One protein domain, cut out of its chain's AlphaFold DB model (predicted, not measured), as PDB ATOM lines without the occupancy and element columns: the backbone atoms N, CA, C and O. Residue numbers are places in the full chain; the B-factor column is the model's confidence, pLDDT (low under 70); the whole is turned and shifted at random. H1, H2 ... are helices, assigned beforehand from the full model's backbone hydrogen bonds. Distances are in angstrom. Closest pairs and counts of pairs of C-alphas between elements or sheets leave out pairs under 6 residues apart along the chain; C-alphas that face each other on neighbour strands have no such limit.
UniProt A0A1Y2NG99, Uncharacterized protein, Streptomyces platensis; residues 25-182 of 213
ATOM      1  N   HIS A  25     201.800 282.444 285.637       97.12
ATOM      2  CA  HIS A  25     202.301 283.754 285.214       97.12
ATOM      3  C   HIS A  25     203.132 283.670 283.931       97.12
ATOM      4  O   HIS A  25     202.893 284.390 282.970       97.12
ATOM      5  N   GLU A  26     204.072 282.728 283.856       98.19
ATOM      6  CA  GLU A  26     204.906 282.579 282.658       98.19
ATOM      7  C   GLU A  26     204.105 282.140 281.436       98.19
ATOM      8  O   GLU A  26     204.434 282.550 280.327       98.19
ATOM      9  N   ILE A  27     203.042 281.346 281.620       96.94
ATOM     10  CA  ILE A  27     202.099 281.049 280.535       96.94
ATOM     11  C   ILE A  27     201.480 282.344 280.028       96.94
ATOM     12  O   ILE A  27     201.449 282.552 278.818       96.94
ATOM     13  N   ALA A  28     201.003 283.207 280.925       97.19
ATOM     14  CA  ALA A  28     200.399 284.474 280.542       97.19
ATOM     15  C   ALA A  28     201.412 285.376 279.812       97.19
ATOM     16  O   ALA A  28     201.129 285.824 278.702       97.19
ATOM     17  N   VAL A  29     202.631 285.533 280.341       98.56
ATOM     18  CA  VAL A  29     203.707 286.307 279.692       98.56
ATOM     19  C   VAL A  29     204.043 285.752 278.308       98.56
ATOM     20  O   VAL A  29     204.098 286.507 277.341       98.56
ATOM     21  N   VAL A  30     204.248 284.437 278.173       98.31
ATOM     22  CA  VAL A  30     204.588 283.814 276.882       98.31
ATOM     23  C   VAL A  30     203.417 283.900 275.903       98.31
ATOM     24  O   VAL A  30     203.643 284.128 274.714       98.31
ATOM     25  N   ARG A  31     202.173 283.759 276.374       96.62
ATOM     26  CA  ARG A  31     200.968 283.909 275.548       96.62
ATOM     27  C   ARG A  31     200.869 285.329 274.995       96.62
ATOM     28  O   ARG A  31     200.751 285.477 273.784       96.62
ATOM     29  N   GLU A  32     200.995 286.350 275.841       97.44
ATOM     30  CA  GLU A  32     200.964 287.747 275.397       97.44
ATOM     31  C   GLU A  32     202.148 288.074 274.482       97.44
ATOM     32  O   GLU A  32     201.963 288.652 273.417       97.44
ATOM     33  N   ALA A  33     203.361 287.646 274.837       98.19
ATOM     34  CA  ALA A  33     204.549 287.910 274.033       98.19
ATOM     35  C   ALA A  33     204.459 287.276 272.636       98.19
ATOM     36  O   ALA A  33     204.767 287.926 271.641       98.19
ATOM     37  N   THR A  34     204.019 286.019 272.535       97.00
ATOM     38  CA  THR A  34     203.879 285.345 271.233       97.00
ATOM     39  C   THR A  34     202.735 285.919 270.400       97.00
ATOM     40  O   THR A  34     202.882 286.019 269.185       97.00
ATOM     41  N   ALA A  35     201.654 286.376 271.035       94.94
ATOM     42  CA  ALA A  35     200.553 287.072 270.377       94.94
ATOM     43  C   ALA A  35     200.957 288.438 269.791       94.94
ATOM     44  O   ALA A  35     200.452 288.826 268.745       94.94
ATOM     45  N   ARG A  36     201.914 289.153 270.400       95.19
ATOM     46  CA  ARG A  36     202.484 290.370 269.787       95.19
ATOM     47  C   ARG A  36     203.384 290.068 268.586       95.19
ATOM     48  O   ARG A  36     203.466 290.874 267.669       95.19
ATOM     49  N   LEU A  37     204.064 288.918 268.582       94.50
ATOM     50  CA  LEU A  37     204.964 288.522 267.490       94.50
ATOM     51  C   LEU A  37     204.231 287.938 266.278       94.50
ATOM     52  O   LEU A  37     204.713 288.066 265.155       94.50
ATOM     53  N   ILE A  38     203.111 287.253 266.511       92.06
ATOM     54  CA  ILE A  38     202.255 286.675 265.474       92.06
ATOM     55  C   ILE A  38     200.795 286.963 265.867       92.06
ATOM     56  O   ILE A  38     200.153 286.099 266.482       92.06
ATOM     57  N   PRO A  39     200.296 288.178 265.583       92.19
ATOM     58  CA  PRO A  39     198.955 288.590 265.975       92.19
ATOM     59  C   PRO A  39     197.884 287.821 265.205       92.19
ATOM     60  O   PRO A  39     198.066 287.456 264.045       92.19
ATOM     61  N   GLY A  40     196.767 287.561 265.879       87.00
ATOM     62  CA  GLY A  40     195.520 287.145 265.246       87.00
ATOM     63  C   GLY A  40     194.410 288.176 265.469       87.00
ATOM     64  O   GLY A  40     194.644 289.199 266.115       87.00
ATOM     65  N   PRO A  41     193.168 287.889 265.030       83.69
ATOM     66  CA  PRO A  41     192.051 288.832 265.085       83.69
ATOM     67  C   PRO A  41     191.721 289.359 266.488       83.69
ATOM     68  O   PRO A  41     191.083 290.400 266.630       83.69
ATOM     69  N   ARG A  42     192.096 288.618 267.544       85.56
ATOM     70  CA  ARG A  42     191.900 289.032 268.943       85.56
ATOM     71  C   ARG A  42     192.974 289.994 269.446       85.56
ATOM     72  O   ARG A  42     192.732 290.685 270.429       85.56
ATOM     73  N   ASP A  43     194.137 290.008 268.806       86.50
ATOM     74  CA  ASP A  43     195.276 290.850 269.174       86.50
ATOM     75  C   ASP A  43     195.364 292.096 268.276       86.50
ATOM     76  O   ASP A  43     195.742 293.167 268.753       86.50
ATOM     77  N   ASP A  44     194.978 291.967 267.002       84.50
ATOM     78  CA  ASP A  44     194.813 293.055 266.038       84.50
ATOM     79  C   ASP A  44     193.590 292.774 265.135       84.50
ATOM     80  O   ASP A  44     193.615 291.823 264.352       84.50
ATOM     81  N   PRO A  45     192.511 293.581 265.197       84.38
ATOM     82  CA  PRO A  45     191.327 293.401 264.352       84.38
ATOM     83  C   PRO A  45     191.591 293.502 262.843       84.38
ATOM     84  O   PRO A  45     190.733 293.100 262.054       84.38
ATOM     85  N   ALA A  46     192.729 294.069 262.430       87.19
ATOM     86  CA  ALA A  46     193.143 294.105 261.033       87.19
ATOM     87  C   ALA A  46     193.652 292.744 260.528       87.19
ATOM     88  O   ALA A  46     193.709 292.549 259.314       87.19
ATOM     89  N   GLU A  47     193.983 291.808 261.424       81.75
ATOM     90  CA  GLU A  47     194.447 290.466 261.075       81.75
ATOM     91  C   GLU A  47     193.262 289.518 260.848       81.75
ATOM     92  O   GLU A  47     192.536 289.183 261.788       81.75
ATOM     93  N   PRO A  48     193.039 289.027 259.614       82.31
ATOM     94  CA  PRO A  48     191.895 288.171 259.314       82.31
ATOM     95  C   PRO A  48     192.156 286.684 259.612       82.31
ATOM     96  O   PRO A  48     191.226 285.877 259.539       82.31
ATOM     97  N   TYR A  49     193.401 286.299 259.922       82.25
ATOM     98  CA  TYR A  49     193.819 284.903 260.085       82.25
ATOM     99  C   TYR A  49     194.285 284.590 261.515       82.25
ATOM    100  O   TYR A  49     194.891 285.444 262.149       82.25
ATOM    101  N   PRO A  50     194.061 283.362 262.023       83.06
ATOM    102  CA  PRO A  50     194.511 282.947 263.355       83.06
ATOM    103  C   PRO A  50     196.006 283.201 263.611       83.06
ATOM    104  O   PRO A  50     196.842 282.787 262.805       83.06
ATOM    105  N   GLY A  51     196.326 283.795 264.764       85.00
ATOM    106  CA  GLY A  51     197.693 284.041 265.219       85.00
ATOM    107  C   GLY A  51     198.159 283.039 266.279       85.00
ATOM    108  O   GLY A  51     197.582 281.960 266.467       85.00
ATOM    109  N   ALA A  52     199.216 283.399 267.012       89.19
ATOM    110  CA  ALA A  52     199.795 282.543 268.051       89.19
ATOM    111  C   ALA A  52     198.793 282.192 269.164       89.19
ATOM    112  O   ALA A  52     198.820 281.073 269.694       89.19
ATOM    113  N   ARG A  53     197.899 283.127 269.511       89.81
ATOM    114  CA  ARG A  53     196.890 282.933 270.554       89.81
ATOM    115  C   ARG A  53     195.831 281.922 270.140       89.81
ATOM    116  O   ARG A  53     195.567 280.986 270.892       89.81
ATOM    117  N   GLU A  54     195.244 282.081 268.959       85.25
ATOM    118  CA  GLU A  54     194.225 281.165 268.430       85.25
ATOM    119  C   GLU A  54     194.783 279.755 268.207       85.25
ATOM    120  O   GLU A  54     194.053 278.775 268.345       85.25
ATOM    121  N   ALA A  55     196.076 279.646 267.891       82.06
ATOM    122  CA  ALA A  55     196.767 278.371 267.725       82.06
ATOM    123  C   ALA A  55     197.254 277.729 269.038       82.06
ATOM    124  O   ALA A  55     197.784 276.618 269.009       82.06
ATOM    125  N   ASP A  56     197.075 278.401 270.179       85.56
ATOM    126  CA  ASP A  56     197.563 277.985 271.499       85.56
ATOM    127  C   ASP A  56     199.057 277.608 271.498       85.56
ATOM    128  O   ASP A  56     199.489 276.621 272.100       85.56
ATOM    129  N   VAL A  57     199.869 278.425 270.815       89.25
ATOM    130  CA  VAL A  57     201.329 278.265 270.689       89.25
ATOM    131  C   VAL A  57     202.010 278.062 272.041       89.25
ATOM    132  O   VAL A  57     202.944 277.267 272.158       89.25
ATOM    133  N   VAL A  58     201.541 278.746 273.088       93.00
ATOM    134  CA  VAL A  58     202.108 278.613 274.436       93.00
ATOM    135  C   VAL A  58     202.063 277.169 274.940       93.00
ATOM    136  O   VAL A  58     202.998 276.726 275.602       93.00
ATOM    137  N   ARG A  59     201.046 276.392 274.557       88.44
ATOM    138  CA  ARG A  59     200.946 274.978 274.920       88.44
ATOM    139  C   ARG A  59     201.964 274.116 274.183       88.44
ATOM    140  O   ARG A  59     202.510 273.188 274.776       88.44
ATOM    141  N   TYR A  60     202.241 274.417 272.913       90.50
ATOM    142  CA  TYR A  60     203.344 273.780 272.188       90.50
ATOM    143  C   TYR A  60     204.670 274.016 272.927       90.50
ATOM    144  O   TYR A  60     205.405 273.066 273.201       90.50
ATOM    145  N   ILE A  61     204.936 275.269 273.307       94.00
ATOM    146  CA  ILE A  61     206.164 275.656 274.009       94.00
ATOM    147  C   ILE A  61     206.256 274.951 275.367       94.00
ATOM    148  O   ILE A  61     207.279 274.339 275.667       94.00
ATOM    149  N   ASP A  62     205.193 274.988 276.171       94.19
ATOM    150  CA  ASP A  62     205.150 274.340 277.485       94.19
ATOM    151  C   ASP A  62     205.443 272.837 277.388       94.19
ATOM    152  O   ASP A  62     206.238 272.295 278.154       94.19
ATOM    153  N   ARG A  63     204.879 272.166 276.378       91.62
ATOM    154  CA  ARG A  63     205.113 270.738 276.143       91.62
ATOM    155  C   ARG A  63     206.512 270.420 275.654       91.62
ATOM    156  O   ARG A  63     207.065 269.415 276.087       91.62
ATOM    157  N   LEU A  64     207.100 271.260 274.805       92.81
ATOM    158  CA  LEU A  64     208.503 271.126 274.416       92.81
ATOM    159  C   LEU A  64     209.414 271.249 275.645       92.81
ATOM    160  O   LEU A  64     210.298 270.419 275.859       92.81
ATOM    161  N   LEU A  65     209.187 272.265 276.479       96.25
ATOM    162  CA  LEU A  65     209.997 272.512 277.673       96.25
ATOM    163  C   LEU A  65     209.770 271.457 278.759       96.25
ATOM    164  O   LEU A  65     210.700 271.109 279.486       96.25
ATOM    165  N   GLY A  66     208.559 270.916 278.847       95.06
ATOM    166  CA  GLY A  66     208.171 269.840 279.748       95.06
ATOM    167  C   GLY A  66     208.290 268.443 279.140       95.06
ATOM    168  O   GLY A  66     207.781 267.495 279.732       95.06
ATOM    169  N   ALA A  67     208.943 268.269 277.985       93.38
ATOM    170  CA  ALA A  67     208.806 267.044 277.188       93.38
ATOM    171  C   ALA A  67     209.191 265.757 277.930       93.38
ATOM    172  O   ALA A  67     208.630 264.702 277.655       93.38
ATOM    173  N   PHE A  68     210.124 265.835 278.882       94.94
ATOM    174  CA  PHE A  68     210.588 264.697 279.683       94.94
ATOM    175  C   PHE A  68     209.749 264.409 280.939       94.94
ATOM    176  O   PHE A  68     210.137 263.549 281.728       94.94
ATOM    177  N   THR A  69     208.628 265.108 281.137       93.38
ATOM    178  CA  THR A  69     207.618 264.761 282.156       93.38
ATOM    179  C   THR A  69     206.721 263.598 281.719       93.38
ATOM    180  O   THR A  69     206.031 263.015 282.550       93.38
ATOM    181  N   ALA A  70     206.761 263.240 280.433       89.38
ATOM    182  CA  ALA A  70     206.046 262.115 279.844       89.38
ATOM    183  C   ALA A  70     207.012 261.042 279.316       89.38
ATOM    184  O   ALA A  70     208.190 261.311 279.055       89.38
ATOM    185  N   ASP A  71     206.485 259.831 279.121       86.56
ATOM    186  CA  ASP A  71     207.165 258.728 278.446       86.56
ATOM    187  C   ASP A  71     206.208 258.064 277.433       86.56
ATOM    188  O   ASP A  71     205.130 257.619 277.833       86.56
ATOM    189  N   PRO A  72     206.549 258.002 276.131       89.25
ATOM    190  CA  PRO A  72     207.722 258.597 275.488       89.25
ATOM    191  C   PRO A  72     207.781 260.133 275.610       89.25
ATOM    192  O   PRO A  72     206.732 260.778 275.673       89.25
ATOM    193  N   PRO A  73     208.986 260.744 275.633       89.50
ATOM    194  CA  PRO A  73     209.119 262.195 275.699       89.50
ATOM    195  C   PRO A  73     208.400 262.898 274.545       89.50
ATOM    196  O   PRO A  73     208.415 262.407 273.415       89.50
ATOM    197  N   LEU A  74     207.847 264.085 274.806       89.75
ATOM    198  CA  LEU A  74     207.041 264.862 273.850       89.75
ATOM    199  C   LEU A  74     207.882 265.543 272.739       89.75
ATOM    200  O   LEU A  74     207.792 266.750 272.534       89.75
ATOM    201  N   ILE A  75     208.754 264.790 272.062       88.12
ATOM    202  CA  ILE A  75     209.812 265.308 271.175       88.12
ATOM    203  C   ILE A  75     209.577 265.002 269.700       88.12
ATOM    204  O   ILE A  75     209.853 265.846 268.857       88.12
ATOM    205  N   TYR A  76     209.124 263.792 269.376       84.12
ATOM    206  CA  TYR A  76     208.826 263.394 268.003       84.12
ATOM    207  C   TYR A  76     207.416 262.827 267.971       84.12
ATOM    208  O   TYR A  76     207.171 261.826 268.648       84.12
ATOM    209  N   PRO A  77     206.482 263.444 267.233       77.62
ATOM    210  CA  PRO A  77     205.134 262.933 267.168       77.62
ATOM    211  C   PRO A  77     205.161 261.631 266.370       77.62
ATOM    212  O   PRO A  77     205.910 261.497 265.397       77.62
ATOM    213  N   ALA A  78     204.326 260.676 266.754       74.44
ATOM    214  CA  ALA A  78     204.070 259.541 265.887       74.44
ATOM    215  C   ALA A  78     203.393 260.017 264.581       74.44
ATOM    216  O   ALA A  78     202.745 261.072 264.568       74.44
ATOM    217  N   PRO A  79     203.510 259.250 263.482       69.56
ATOM    218  CA  PRO A  79     202.775 259.518 262.252       69.56
ATOM    219  C   PRO A  79     201.276 259.754 262.492       69.56
ATOM    220  O   PRO A  79     200.669 259.194 263.413       69.56
ATOM    221  N   ALA A  80     200.672 260.580 261.634       60.78
ATOM    222  CA  ALA A  80     199.255 260.914 261.718       60.78
ATOM    223  C   ALA A  80     198.381 259.644 261.762       60.78
ATOM    224  O   ALA A  80     198.572 258.720 260.976       60.78
ATOM    225  N   GLY A  81     197.422 259.605 262.692       55.25
ATOM    226  CA  GLY A  81     196.513 258.470 262.891       55.25
ATOM    227  C   GLY A  81     196.962 257.442 263.934       55.25
ATOM    228  O   GLY A  81     196.115 256.703 264.423       55.25
ATOM    229  N   LEU A  82     198.240 257.426 264.337       59.41
ATOM    230  CA  LEU A  82     198.718 256.554 265.422       59.41
ATOM    231  C   LEU A  82     198.629 257.214 266.804       59.41
ATOM    232  O   LEU A  82     198.445 256.527 267.804       59.41
ATOM    233  N   GLY A  83     198.707 258.548 266.852       65.81
ATOM    234  CA  GLY A  83     198.707 259.309 268.102       65.81
ATOM    235  C   GLY A  83     199.983 259.107 268.933       65.81
ATOM    236  O   GLY A  83     200.729 258.149 268.759       65.81
ATOM    237  N   GLY A  84     200.255 260.037 269.850       75.00
ATOM    238  CA  GLY A  84     201.386 259.927 270.776       75.00
ATOM    239  C   GLY A  84     202.749 260.306 270.185       75.00
ATOM    240  O   GLY A  84     202.838 261.078 269.227       75.00
ATOM    241  N   PHE A  85     203.815 259.801 270.815       85.00
ATOM    242  CA  PHE A  85     205.203 260.204 270.579       85.00
ATOM    243  C   PHE A  85     206.127 258.997 270.417       85.00
ATOM    244  O   PHE A  85     205.880 257.931 270.979       85.00
ATOM    245  N   LEU A  86     207.204 259.170 269.654       87.31
ATOM    246  CA  LEU A  86     208.210 258.135 269.428       87.31
ATOM    247  C   LEU A  86     209.241 258.107 270.571       87.31
ATOM    248  O   LEU A  86     209.641 259.166 271.066       87.31
ATOM    249  N   PRO A  87     209.724 256.917 270.979       90.44
ATOM    250  CA  PRO A  87     210.814 256.817 271.939       90.44
ATOM    251  C   PRO A  87     212.113 257.383 271.357       90.44
ATOM    252  O   PRO A  87     212.386 257.288 270.162       90.44
ATOM    253  N   LEU A  88     212.946 257.942 272.234       87.62
ATOM    254  CA  LEU A  88     214.281 258.418 271.880       87.62
ATOM    255  C   LEU A  88     215.328 257.331 272.101       87.62
ATOM    256  O   LEU A  88     215.298 256.636 273.123       87.62
ATOM    257  N   THR A  89     216.329 257.277 271.222       94.00
ATOM    258  CA  THR A  89     217.567 256.543 271.512       94.00
ATOM    259  C   THR A  89     218.290 257.160 272.722       94.00
ATOM    260  O   THR A  89     218.072 258.336 273.046       94.00
ATOM    261  N   PRO A  90     219.190 256.426 273.403       95.12
ATOM    262  CA  PRO A  90     219.949 256.975 274.529       95.12
ATOM    263  C   PRO A  90     220.720 258.260 274.183       95.12
ATOM    264  O   PRO A  90     220.682 259.227 274.945       95.12
ATOM    265  N   ALA A  91     221.354 258.313 273.007       93.94
ATOM    266  CA  ALA A  91     222.089 259.492 272.547       93.94
ATOM    267  C   ALA A  91     221.158 260.690 272.290       93.94
ATOM    268  O   ALA A  91     221.419 261.794 272.774       93.94
ATOM    269  N   GLN A  92     220.025 260.465 271.609       91.81
ATOM    270  CA  GLN A  92     219.005 261.498 271.403       91.81
ATOM    271  C   GLN A  92     218.472 262.021 272.738       91.81
ATOM    272  O   GLN A  92     218.333 263.229 272.910       91.81
ATOM    273  N   ARG A  93     218.225 261.138 273.711       93.31
ATOM    274  CA  ARG A  93     217.753 261.514 275.048       93.31
ATOM    275  C   ARG A  93     218.727 262.463 275.750       93.31
ATOM    276  O   ARG A  93     218.284 263.461 276.315       93.31
ATOM    277  N   VAL A  94     220.032 262.191 275.700       93.69
ATOM    278  CA  VAL A  94     221.058 263.082 276.274       93.69
ATOM    279  C   VAL A  94     221.074 264.435 275.559       93.69
ATOM    280  O   VAL A  94     221.035 265.473 276.223       93.69
ATOM    281  N   GLY A  95     221.087 264.437 274.222       94.44
ATOM    282  CA  GLY A  95     221.089 265.668 273.427       94.44
ATOM    283  C   GLY A  95     219.864 266.544 273.696       94.44
ATOM    284  O   GLY A  95     219.996 267.735 273.983       94.44
ATOM    285  N   TRP A  96     218.675 265.940 273.704       94.62
ATOM    286  CA  TRP A  96     217.421 266.642 273.963       94.62
ATOM    287  C   TRP A  96     217.312 267.168 275.389       94.62
ATOM    288  O   TRP A  96     216.844 268.287 275.568       94.62
ATOM    289  N   ARG A  97     217.792 266.436 276.403       96.38
ATOM    290  CA  ARG A  97     217.825 266.950 277.783       96.38
ATOM    291  C   ARG A  97     218.703 268.190 277.909       96.38
ATOM    292  O   ARG A  97     218.290 269.151 278.549       96.38
ATOM    293  N   ARG A  98     219.882 268.193 277.278       93.69
ATOM    294  CA  ARG A  98     220.773 269.367 277.268       93.69
ATOM    295  C   ARG A  98     220.110 270.550 276.567       93.69
ATOM    296  O   ARG A  98     220.052 271.632 277.137       93.69
ATOM    297  N   ARG A  99     219.557 270.324 275.370       95.06
ATOM    298  CA  ARG A  99     218.849 271.359 274.605       95.06
ATOM    299  C   ARG A  99     217.682 271.945 275.400       95.06
ATOM    300  O   ARG A  99     217.597 273.160 275.527       95.06
ATOM    301  N   ILE A 100     216.818 271.096 275.957       95.62
ATOM    302  CA  ILE A 100     215.672 271.539 276.755       95.62
ATOM    303  C   ILE A 100     216.133 272.285 278.002       95.62
ATOM    304  O   ILE A 100     215.584 273.342 278.271       95.62
ATOM    305  N   GLY A 101     217.168 271.827 278.709       94.19
ATOM    306  CA  GLY A 101     217.713 272.556 279.858       94.19
ATOM    307  C   GLY A 101     218.143 273.987 279.505       94.19
ATOM    308  O   GLY A 101     217.790 274.929 280.213       94.19
ATOM    309  N   THR A 102     218.825 274.173 278.371       95.81
ATOM    310  CA  THR A 102     219.182 275.511 277.868       95.81
ATOM    311  C   THR A 102     217.946 276.345 277.525       95.81
ATOM    312  O   THR A 102     217.883 277.524 277.870       95.81
ATOM    313  N   LEU A 103     216.945 275.748 276.871       97.50
ATOM    314  CA  LEU A 103     215.703 276.445 276.532       97.50
ATOM    315  C   LEU A 103     214.924 276.850 277.787       97.50
ATOM    316  O   LEU A 103     214.496 277.992 277.890       97.50
ATOM    317  N   GLN A 104     214.795 275.957 278.766       98.50
ATOM    318  CA  GLN A 104     214.147 276.235 280.044       98.50
ATOM    319  C   GLN A 104     214.782 277.455 280.721       98.50
ATOM    320  O   GLN A 104     214.063 278.369 281.117       98.50
ATOM    321  N   GLN A 105     216.116 277.522 280.789       97.56
ATOM    322  CA  GLN A 105     216.824 278.685 281.336       97.56
ATOM    323  C   GLN A 105     216.541 279.963 280.536       97.56
ATOM    324  O   GLN A 105     216.259 281.001 281.132       97.56
ATOM    325  N   ALA A 106     216.572 279.886 279.201       97.75
ATOM    326  CA  ALA A 106     216.272 281.025 278.340       97.75
ATOM    327  C   ALA A 106     214.849 281.558 278.564       97.75
ATOM    328  O   ALA A 106     214.665 282.767 278.638       97.75
ATOM    329  N   TYR A 107     213.865 280.671 278.732       98.56
ATOM    330  CA  TYR A 107     212.485 281.056 279.009       98.56
ATOM    331  C   TYR A 107     212.305 281.674 280.393       98.56
ATOM    332  O   TYR A 107     211.696 282.734 280.478       98.56
ATOM    333  N   ARG A 108     212.877 281.088 281.454       98.50
ATOM    334  CA  ARG A 108     212.811 281.672 282.809       98.50
ATOM    335  C   ARG A 108     213.462 283.052 282.870       98.50
ATOM    336  O   ARG A 108     212.915 283.978 283.458       98.50
ATOM    337  N   ALA A 109     214.637 283.197 282.259       98.25
ATOM    338  CA  ALA A 109     215.334 284.477 282.211       98.25
ATOM    339  C   ALA A 109     214.590 285.493 281.333       98.25
ATOM    340  O   ALA A 109     214.536 286.674 281.666       98.25
ATOM    341  N   GLY A 110     214.022 285.032 280.219       98.31
ATOM    342  CA  GLY A 110     213.305 285.853 279.258       98.31
ATOM    343  C   GLY A 110     211.997 286.423 279.796       98.31
ATOM    344  O   GLY A 110     211.776 287.623 279.664       98.31
ATOM    345  N   THR A 111     211.161 285.609 280.449       98.56
ATOM    346  CA  THR A 111     209.906 286.083 281.063       98.56
ATOM    347  C   THR A 111     210.180 287.092 282.175       98.56
ATOM    348  O   THR A 111     209.621 288.183 282.155       98.56
ATOM    349  N   ALA A 112     211.140 286.804 283.058       98.62
ATOM    350  CA  ALA A 112     211.551 287.736 284.107       98.62
ATOM    351  C   ALA A 112     212.160 289.042 283.555       98.62
ATOM    352  O   ALA A 112     212.065 290.098 284.185       98.62
ATOM    353  N   LEU A 113     212.824 288.989 282.394       98.62
ATOM    354  CA  LEU A 113     213.343 290.179 281.721       98.62
ATOM    355  C   LEU A 113     212.213 291.030 281.131       98.62
ATOM    356  O   LEU A 113     212.272 292.251 281.259       98.62
ATOM    357  N   LEU A 114     211.204 290.408 280.516       98.50
ATOM    358  CA  LEU A 114     210.027 291.110 279.999       98.50
ATOM    359  C   LEU A 114     209.269 291.825 281.120       98.50
ATOM    360  O   LEU A 114     208.994 293.014 280.985       98.50
ATOM    361  N   ASP A 115     209.038 291.147 282.245       98.81
ATOM    362  CA  ASP A 115     208.436 291.745 283.442       98.81
ATOM    363  C   ASP A 115     209.229 292.973 283.918       98.81
ATOM    364  O   ASP A 115     208.705 294.075 284.087       98.81
ATOM    365  N   ARG A 116     210.553 292.828 284.046       98.62
ATOM    366  CA  ARG A 116     211.418 293.939 284.462       98.62
ATOM    367  C   ARG A 116     211.328 295.139 283.519       98.62
ATOM    368  O   ARG A 116     211.328 296.271 283.995       98.62
ATOM    369  N   LEU A 117     211.304 294.905 282.208       98.06
ATOM    370  CA  LEU A 117     211.236 295.972 281.206       98.06
ATOM    371  C   LEU A 117     209.857 296.634 281.142       98.06
ATOM    372  O   LEU A 117     209.783 297.817 280.833       98.06
ATOM    373  N   ALA A 118     208.802 295.900 281.496       97.50
ATOM    374  CA  ALA A 118     207.458 296.432 281.702       97.50
ATOM    375  C   ALA A 118     207.292 297.165 283.050       97.50
ATOM    376  O   ALA A 118     206.234 297.713 283.331       97.50
ATOM    377  N   GLY A 119     208.316 297.173 283.912       96.94
ATOM    378  CA  GLY A 119     208.234 297.777 285.244       96.94
ATOM    379  C   GLY A 119     207.396 296.976 286.248       96.94
ATOM    380  O   GLY A 119     207.013 297.519 287.282       96.94
ATOM    381  N   GLY A 120     207.116 295.698 285.979       96.75
ATOM    382  CA  GLY A 120     206.238 294.874 286.804       96.75
ATOM    383  C   GLY A 120     205.729 293.652 286.052       96.75
ATOM    384  O   GLY A 120     206.505 292.928 285.449       96.75
ATOM    385  N   ASP A 121     204.426 293.405 286.101       98.19
ATOM    386  CA  ASP A 121     203.803 292.313 285.356       98.19
ATOM    387  C   ASP A 121     203.622 292.710 283.881       98.19
ATOM    388  O   ASP A 121     202.780 293.557 283.556       98.19
ATOM    389  N   PHE A 122     204.381 292.068 282.985       98.38
ATOM    390  CA  PHE A 122     204.330 292.300 281.537       98.38
ATOM    391  C   PHE A 122     202.922 292.146 280.943       98.38
ATOM    392  O   PHE A 122     202.600 292.774 279.938       98.38
ATOM    393  N   THR A 123     202.062 291.322 281.538       97.19
ATOM    394  CA  THR A 123     200.714 291.059 281.015       97.19
ATOM    395  C   THR A 123     199.730 292.187 281.317       97.19
ATOM    396  O   THR A 123     198.721 292.327 280.626       97.19
ATOM    397  N   THR A 124     200.043 293.024 282.309       96.94
ATOM    398  CA  THR A 124     199.159 294.098 282.782       96.94
ATOM    399  C   THR A 124     199.404 295.438 282.101       96.94
ATOM    400  O   THR A 124     198.535 296.310 282.140       96.94
ATOM    401  N   VAL A 125     200.558 295.614 281.447       97.00
ATOM    402  CA  VAL A 125     200.887 296.877 280.778       97.00
ATOM    403  C   VAL A 125     200.197 296.997 279.407       97.00
ATOM    404  O   VAL A 125     199.856 295.982 278.774       97.00
ATOM    405  N   PRO A 126     199.965 298.226 278.910       95.81
ATOM    406  CA  PRO A 126     199.417 298.463 277.577       95.81
ATOM    407  C   PRO A 126     200.201 297.754 276.464       95.81
ATOM    408  O   PRO A 126     201.405 297.530 276.572       95.81
ATOM    409  N   ALA A 127     199.532 297.443 275.350       90.88
ATOM    410  CA  ALA A 127     200.152 296.734 274.225       90.88
ATOM    411  C   ALA A 127     201.417 297.435 273.695       90.88
ATOM    412  O   ALA A 127     202.422 296.775 273.458       90.88
ATOM    413  N   ALA A 128     201.406 298.769 273.611       92.69
ATOM    414  CA  ALA A 128     202.569 299.548 273.185       92.69
ATOM    415  C   ALA A 128     203.781 299.391 274.128       92.69
ATOM    416  O   ALA A 128     204.924 299.395 273.677       92.69
ATOM    417  N   GLU A 129     203.549 299.220 275.432       96.00
ATOM    418  CA  GLU A 129     204.619 298.987 276.410       96.00
ATOM    419  C   GLU A 129     205.146 297.549 276.329       96.00
ATOM    420  O   GLU A 129     206.355 297.327 276.424       96.00
ATOM    421  N   ARG A 130     204.268 296.576 276.054       96.75
ATOM    422  CA  ARG A 130     204.678 295.197 275.744       96.75
ATOM    423  C   ARG A 130     205.544 295.133 274.489       96.75
ATOM    424  O   ARG A 130     206.568 294.452 274.496       96.75
ATOM    425  N   ASP A 131     205.166 295.867 273.446       96.56
ATOM    426  CA  ASP A 131     205.939 295.967 272.206       96.56
ATOM    427  C   ASP A 131     207.308 296.593 272.464       96.56
ATOM    428  O   ASP A 131     208.325 296.024 272.077       96.56
ATOM    429  N   ALA A 132     207.354 297.701 273.208       96.50
ATOM    430  CA  ALA A 132     208.608 298.344 273.584       96.50
ATOM    431  C   ALA A 132     209.531 297.403 274.383       96.50
ATOM    432  O   ALA A 132     210.737 297.352 274.130       96.50
ATOM    433  N   ALA A 133     208.982 296.616 275.314       97.62
ATOM    434  CA  ALA A 133     209.743 295.610 276.050       97.62
ATOM    435  C   ALA A 133     210.258 294.487 275.130       97.62
ATOM    436  O   ALA A 133     211.411 294.075 275.258       97.62
ATOM    437  N   LEU A 134     209.453 294.020 274.169       96.44
ATOM    438  CA  LEU A 134     209.873 293.036 273.161       96.44
ATOM    439  C   LEU A 134     210.919 293.591 272.181       96.44
ATOM    440  O   LEU A 134     211.751 292.828 271.679       96.44
ATOM    441  N   ASP A 135     210.901 294.895 271.918       96.81
ATOM    442  CA  ASP A 135     211.854 295.600 271.056       96.81
ATOM    443  C   ASP A 135     213.164 295.989 271.734       96.81
ATOM    444  O   ASP A 135     214.151 296.294 271.055       96.81
ATOM    445  N   ALA A 136     213.230 295.882 273.059       96.69
ATOM    446  CA  ALA A 136     214.440 296.160 273.809       96.69
ATOM    447  C   ALA A 136     215.626 295.289 273.321       96.69
ATOM    448  O   ALA A 136     215.511 294.059 273.224       96.69
ATOM    449  N   PRO A 137     216.819 295.874 273.080       97.12
ATOM    450  CA  PRO A 137     217.995 295.133 272.604       97.12
ATOM    451  C   PRO A 137     218.378 293.925 273.472       97.12
ATOM    452  O   PRO A 137     218.847 292.907 272.959       97.12
ATOM    453  N   GLN A 138     218.145 294.018 274.783       95.69
ATOM    454  CA  GLN A 138     218.386 292.962 275.766       95.69
ATOM    455  C   GLN A 138     217.534 291.714 275.491       95.69
ATOM    456  O   GLN A 138     217.975 290.594 275.752       95.69
ATOM    457  N   VAL A 139     216.335 291.897 274.933       95.88
ATOM    458  CA  VAL A 139     215.374 290.825 274.653       95.88
ATOM    459  C   VAL A 139     215.645 290.166 273.304       95.88
ATOM    460  O   VAL A 139     215.245 289.023 273.112       95.88
ATOM    461  N   ARG A 140     216.411 290.789 272.394       95.06
ATOM    462  CA  ARG A 140     216.632 290.317 271.009       95.06
ATOM    463  C   ARG A 140     216.892 288.811 270.882       95.06
ATOM    464  O   ARG A 140     216.313 288.164 270.013       95.06
ATOM    465  N   LYS A 141     217.767 288.245 271.723       92.94
ATOM    466  CA  LYS A 141     218.069 286.799 271.697       92.94
ATOM    467  C   LYS A 141     216.860 285.959 272.108       92.94
ATOM    468  O   LYS A 141     216.544 284.986 271.433       92.94
ATOM    469  N   PHE A 142     216.186 286.340 273.190       97.56
ATOM    470  CA  PHE A 142     214.998 285.642 273.673       97.56
ATOM    471  C   PHE A 142     213.812 285.797 272.716       97.56
ATOM    472  O   PHE A 142     213.132 284.815 272.440       97.56
ATOM    473  N   ARG A 143     213.623 286.980 272.120       97.19
ATOM    474  CA  ARG A 143     212.623 287.213 271.072       97.19
ATOM    475  C   ARG A 143     212.812 286.281 269.880       97.19
ATOM    476  O   ARG A 143     211.828 285.758 269.379       97.19
ATOM    477  N   GLY A 144     214.056 286.044 269.454       93.56
ATOM    478  CA  GLY A 144     214.352 285.061 268.406       93.56
ATOM    479  C   GLY A 144     213.871 283.656 268.780       93.56
ATOM    480  O   GLY A 144     213.156 283.030 268.009       93.56
ATOM    481  N   VAL A 145     214.167 283.206 270.004       95.69
ATOM    482  CA  VAL A 145     213.691 281.907 270.518       95.69
ATOM    483  C   VAL A 145     212.160 281.846 270.590       95.69
ATOM    484  O   VAL A 145     211.571 280.842 270.193       95.69
ATOM    485  N   LEU A 146     211.512 282.908 271.084       94.06
ATOM    486  CA  LEU A 146     210.053 283.011 271.133       94.06
ATOM    487  C   LEU A 146     209.441 282.907 269.737       94.06
ATOM    488  O   LEU A 146     208.522 282.117 269.550       94.06
ATOM    489  N   PHE A 147     209.957 283.673 268.775       93.94
ATOM    490  CA  PHE A 147     209.456 283.684 267.405       93.94
ATOM    491  C   PHE A 147     209.636 282.323 266.726       93.94
ATOM    492  O   PHE A 147     208.674 281.782 266.184       93.94
ATOM    493  N   ASP A 148     210.822 281.717 266.833       91.94
ATOM    494  CA  ASP A 148     211.104 280.401 266.251       91.94
ATOM    495  C   ASP A 148     210.140 279.333 266.776       91.94
ATOM    496  O   ASP A 148     209.624 278.517 266.008       91.94
ATOM    497  N   HIS A 149     209.881 279.319 268.085       94.19
ATOM    498  CA  HIS A 149     208.933 278.372 268.660       94.19
ATOM    499  C   HIS A 149     207.475 278.752 268.402       94.19
ATOM    500  O   HIS A 149     206.635 277.858 268.348       94.19
ATOM    501  N   ALA A 150     207.162 280.034 268.214       90.56
ATOM    502  CA  ALA A 150     205.822 280.465 267.847       90.56
ATOM    503  C   ALA A 150     205.449 280.013 266.437       90.56
ATOM    504  O   ALA A 150     204.383 279.433 266.249       90.56
ATOM    505  N   ILE A 151     206.368 280.158 265.483       86.12
ATOM    506  CA  ILE A 151     206.228 279.611 264.131       86.12
ATOM    507  C   ILE A 151     206.090 278.087 264.183       86.12
ATOM    508  O   ILE A 151     205.176 277.526 263.581       86.12
ATOM    509  N   GLN A 152     206.947 277.401 264.946       85.44
ATOM    510  CA  GLN A 152     206.834 275.948 265.099       85.44
ATOM    511  C   GLN A 152     205.485 275.542 265.694       85.44
ATOM    512  O   GLN A 152     204.857 274.639 265.160       85.44
ATOM    513  N   GLY A 153     205.015 276.208 266.749       84.81
ATOM    514  CA  GLY A 153     203.729 275.911 267.376       84.81
ATOM    515  C   GLY A 153     202.538 276.177 266.458       84.81
ATOM    516  O   GLY A 153     201.614 275.370 266.423       84.81
ATOM    517  N   LEU A 154     202.586 277.256 265.673       82.69
ATOM    518  CA  LEU A 154     201.536 277.630 264.726       82.69
ATOM    519  C   LEU A 154     201.365 276.589 263.609       82.69
ATOM    520  O   LEU A 154     200.243 276.299 263.197       82.69
ATOM    521  N   TYR A 155     202.475 276.005 263.144       79.12
ATOM    522  CA  TYR A 155     202.494 275.046 262.034       79.12
ATOM    523  C   TYR A 155     202.705 273.583 262.459       79.12
ATOM    524  O   TYR A 155     202.764 272.693 261.608       79.12
ATOM    525  N   ALA A 156     202.821 273.301 263.759       68.56
ATOM    526  CA  ALA A 156     203.029 271.950 264.271       68.56
ATOM    527  C   ALA A 156     201.787 271.063 264.109       68.56
ATOM    528  O   ALA A 156     200.640 271.512 264.081       68.56
ATOM    529  N   ALA A 157     202.025 269.749 264.084       63.78
ATOM    530  CA  ALA A 157     200.955 268.763 264.142       63.78
ATOM    531  C   ALA A 157     200.117 268.932 265.435       63.78
ATOM    532  O   ALA A 157     200.701 269.079 266.514       63.78
ATOM    533  N   PRO A 158     198.773 268.807 265.381       60.94
ATOM    534  CA  PRO A 158     197.887 269.015 266.538       60.94
ATOM    535  C   PRO A 158     198.190 268.144 267.765       60.94
ATOM    536  O   PRO A 158     197.845 268.497 268.889       60.94
ATOM    537  N   VAL A 159     198.871 267.011 267.581       63.50
ATOM    538  CA  VAL A 159     199.330 266.157 268.688       63.50
ATOM    539  C   VAL A 159     200.221 266.918 269.676       63.50
ATOM    540  O   VAL A 159     200.156 266.653 270.876       63.50
ATOM    541  N   TYR A 160     200.968 267.927 269.212       62.28
ATOM    542  CA  TYR A 160     201.757 268.803 270.071       62.28
ATOM    543  C   TYR A 160     200.933 269.845 270.812       62.28
ATOM    544  O   TYR A 160     201.263 270.134 271.954       62.28
ATOM    545  N   SER A 161     199.852 270.367 270.236       58.28
ATOM    546  CA  SER A 161     198.930 271.245 270.963       58.28
ATOM    547  C   SER A 161     197.918 270.452 271.793       58.28
ATOM    548  O   SER A 161     197.167 271.013 272.572       58.28
ATOM    549  N   GLY A 162     197.859 269.124 271.671       49.47
ATOM    550  CA  GLY A 162     196.895 268.331 272.436       49.47
ATOM    551  C   GLY A 162     195.453 268.685 272.103       49.47
ATOM    552  O   GLY A 162     194.563 268.327 272.870       49.47
ATOM    553  N   ALA A 163     195.232 269.377 270.982       49.78
ATOM    554  CA  ALA A 163     193.913 269.610 270.456       49.78
ATOM    555  C   ALA A 163     193.332 268.237 270.117       49.78
ATOM    556  O   ALA A 163     193.660 267.630 269.095       49.78
ATOM    557  N   THR A 164     192.458 267.738 270.992       38.38
ATOM    558  CA  THR A 164     191.384 266.865 270.544       38.38
ATOM    559  C   THR A 164     190.751 267.593 269.374       38.38
ATOM    560  O   THR A 164     190.389 268.765 269.505       38.38
ATOM    561  N   ALA A 165     190.707 266.943 268.215       36.38
ATOM    562  CA  ALA A 165     189.993 267.467 267.070       36.38
ATOM    563  C   ALA A 165     188.665 268.079 267.542       36.38
ATOM    564  O   ALA A 165     187.950 267.424 268.305       36.38
ATOM    565  N   ARG A 166     188.366 269.295 267.057       36.25
ATOM    566  CA  ARG A 166     187.087 270.023 267.160       36.25
ATOM    567  C   ARG A 166     187.042 271.139 268.213       36.25
ATOM    568  O   ARG A 166     186.703 270.935 269.373       36.25
ATOM    569  N   HIS A 167     187.224 272.365 267.730       31.34
ATOM    570  CA  HIS A 167     186.472 273.500 268.255       31.34
ATOM    571  C   HIS A 167     184.987 273.262 267.882       31.34
ATOM    572  O   HIS A 167     184.722 272.923 266.720       31.34
ATOM    573  N   PRO A 168     184.003 273.358 268.796       29.02
ATOM    574  CA  PRO A 168     182.599 273.246 268.416       29.02
ATOM    575  C   PRO A 168     182.250 274.469 267.558       29.02
ATOM    576  O   PRO A 168     182.159 275.579 268.065       29.02
ATOM    577  N   GLY A 169     182.134 274.267 266.243       38.84
ATOM    578  CA  GLY A 169     181.809 275.321 265.273       38.84
ATOM    579  C   GLY A 169     182.996 276.070 264.650       38.84
ATOM    580  O   GLY A 169     182.758 276.987 263.873       38.84
ATOM    581  N   GLY A 170     184.250 275.692 264.935       37.69
ATOM    582  CA  GLY A 170     185.438 276.396 264.429       37.69
ATOM    583  C   GLY A 170     186.397 275.512 263.627       37.69
ATOM    584  O   GLY A 170     186.726 274.394 264.030       37.69
ATOM    585  N   THR A 171     186.866 276.037 262.498       39.16
ATOM    586  CA  THR A 171     187.953 275.478 261.683       39.16
ATOM    587  C   THR A 171     189.248 275.416 262.503       39.16
ATOM    588  O   THR A 171     189.602 276.384 263.171       39.16
ATOM    589  N   THR A 172     189.978 274.295 262.475       48.66
ATOM    590  CA  THR A 172     191.302 274.207 263.114       48.66
ATOM    591  C   THR A 172     192.285 275.200 262.474       48.66
ATOM    592  O   THR A 172     192.231 275.365 261.256       48.66
ATOM    593  N   PRO A 173     193.215 275.821 263.229       46.78
ATOM    594  CA  PRO A 173     194.074 276.905 262.726       46.78
ATOM    595  C   PRO A 173     194.796 276.571 261.412       46.78
ATOM    596  O   PRO A 173     194.779 277.357 260.473       46.78
ATOM    597  N   HIS A 174     195.333 275.353 261.285       49.53
ATOM    598  CA  HIS A 174     196.000 274.897 260.061       49.53
ATOM    599  C   HIS A 174     195.045 274.795 258.858       49.53
ATOM    600  O   HIS A 174     195.424 275.124 257.743       49.53
ATOM    601  N   THR A 175     193.786 274.412 259.078       44.59
ATOM    602  CA  THR A 175     192.754 274.373 258.032       44.59
ATOM    603  C   THR A 175     192.314 275.783 257.627       44.59
ATOM    604  O   THR A 175     192.041 276.017 256.454       44.59
ATOM    605  N   ALA A 176     192.298 276.734 258.567       48.31
ATOM    606  CA  ALA A 176     192.022 278.144 258.280       48.31
ATOM    607  C   ALA A 176     193.159 278.804 257.476       48.31
ATOM    608  O   ALA A 176     192.898 279.657 256.636       48.31
ATOM    609  N   LEU A 177     194.401 278.348 257.674       48.34
ATOM    610  CA  LEU A 177     195.584 278.736 256.895       48.34
ATOM    611  C   LEU A 177     195.736 277.950 255.574       48.34
ATOM    612  O   LEU A 177     196.764 278.052 254.909       48.34
ATOM    613  N   GLY A 178     194.742 277.140 255.188       38.03
ATOM    614  CA  GLY A 178     194.764 276.370 253.940       38.03
ATOM    615  C   GLY A 178     195.746 275.191 253.919       38.03
ATOM    616  O   GLY A 178     195.962 274.596 252.864       38.03
ATOM    617  N   LEU A 179     196.329 274.813 255.061       42.91
ATOM    618  CA  LEU A 179     197.169 273.623 255.170       42.91
ATOM    619  C   LEU A 179     196.280 272.372 255.226       42.91
ATOM    620  O   LEU A 179     195.297 272.348 255.981       42.91
ATOM    621  N   PRO A 180     196.600 271.314 254.455       39.88
ATOM    622  CA  PRO A 180     195.785 270.110 254.416       39.88
ATOM    623  C   PRO A 180     195.660 269.507 255.819       39.88
ATOM    624  O   PRO A 180     196.648 269.114 256.443       39.88
ATOM    625  N   GLY A 181     194.424 269.457 256.322       38.41
ATOM    626  CA  GLY A 181     194.085 268.822 257.589       38.41
ATOM    627  C   GLY A 181     194.349 267.327 257.499       38.41
ATOM    628  O   GLY A 181     193.650 266.613 256.785       38.41
ATOM    629  N   GLY A 182     195.380 266.869 258.206       45.28
ATOM    630  CA  GLY A 182     195.863 265.499 258.117       45.28
ATOM    631  C   GLY A 182     196.618 265.252 256.814       45.28
ATOM    632  O   GLY A 182     196.043 265.151 255.731       45.28
TER     633      GLY A 182
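AT A GLANCE: This is residues 25 to 182 of the 213 residues of an uncharacterized protein of Streptomyces platensis (UniProt A0A1Y2NG99). What is the main picture? One long helix, H3, runs along one side of a core of three crossed helices, H1, H2 and H5, and H4 packs near the end of H3 at residues 114 to 117. Two long links loop out from this core, and residues 164 to 170 stick out between the small helices H6 and H7. What is it made of, and how large is it? The printed part has 158 residues with seven named helices, H1 to H7 in order along the chain, and no named strand: all helix. It is compact, with a radius of gyration of the C-alphas of 16.4 A, and flat, spanning 45 by 40 by 21 A.

IN THESE COORDINATES: Where is the longest helix? H3, residues 90 to 117, runs 40.5 A from C-alpha 90 at (219.949, 256.975, 274.529) to C-alpha 117 at (211.236, 295.972, 281.206). Where are the others? H5 is residues 140 to 155, 22.7 A long, and H1 is residues 25 to 37, 18.5 A long, beginning at C-alpha 25 (202.301, 283.754, 285.214). H2 is residues 57 to 65, H4 residues 127 to 135, H6 residues 158 to 161 and H7 residues 173 to 176.

HOW THE PARTS SIT: What touches H3? With residues 108 to 114 alone it touches residues 26 to 30 of H1, about perpendicular at 85 degrees, closest at the C-alphas of Glu 26 and Thr 111, 6.3 A. With residues 100 to 104 alone it touches H2, closest at the C-alphas of Leu 65 and Ile 100, 5.8 A; with residues 114 to 117 alone it touches H4, closest at those of Leu 117 and Ala 133, 5.4 A. How do H1, H2 and H5 meet? H2 touches residues 149 to 154 of H5 alone, about perpendicular at 73 degrees, closest at the C-alphas of Val 57 and Gly 153, 4.7 A. H1 touches H2 at a steep tilt of 55 degrees, opposite ways, closest at the C-alphas of Arg 31 and Val 58, 5.5 A. Where are the small helices? H6 touches H2, closest at the C-alphas of Tyr 60 and Ser 161, 5.2 A; H7 only just touches H5, with 3 pairs of C-alphas within 8 A, closest at those of Tyr 155 and His 174, 6.8 A. Are the helix backbones complete? In H1 to H5 every O i to N i+4 pair is within hydrogen-bond range; H6 and H7 are too short for such a pair.

THE WHOLE: How far does it reach? The two C-alphas farthest apart, of Ala 46 and Pro 90, are 47.7 A apart. Which links are long? Those from H1 to H2, H2 to H3 and H6 to H7 are long, and the printed part has no cut. Where is confidence low? Residues 79 to 83 and 156 to 182 are under 70 in pLDDT.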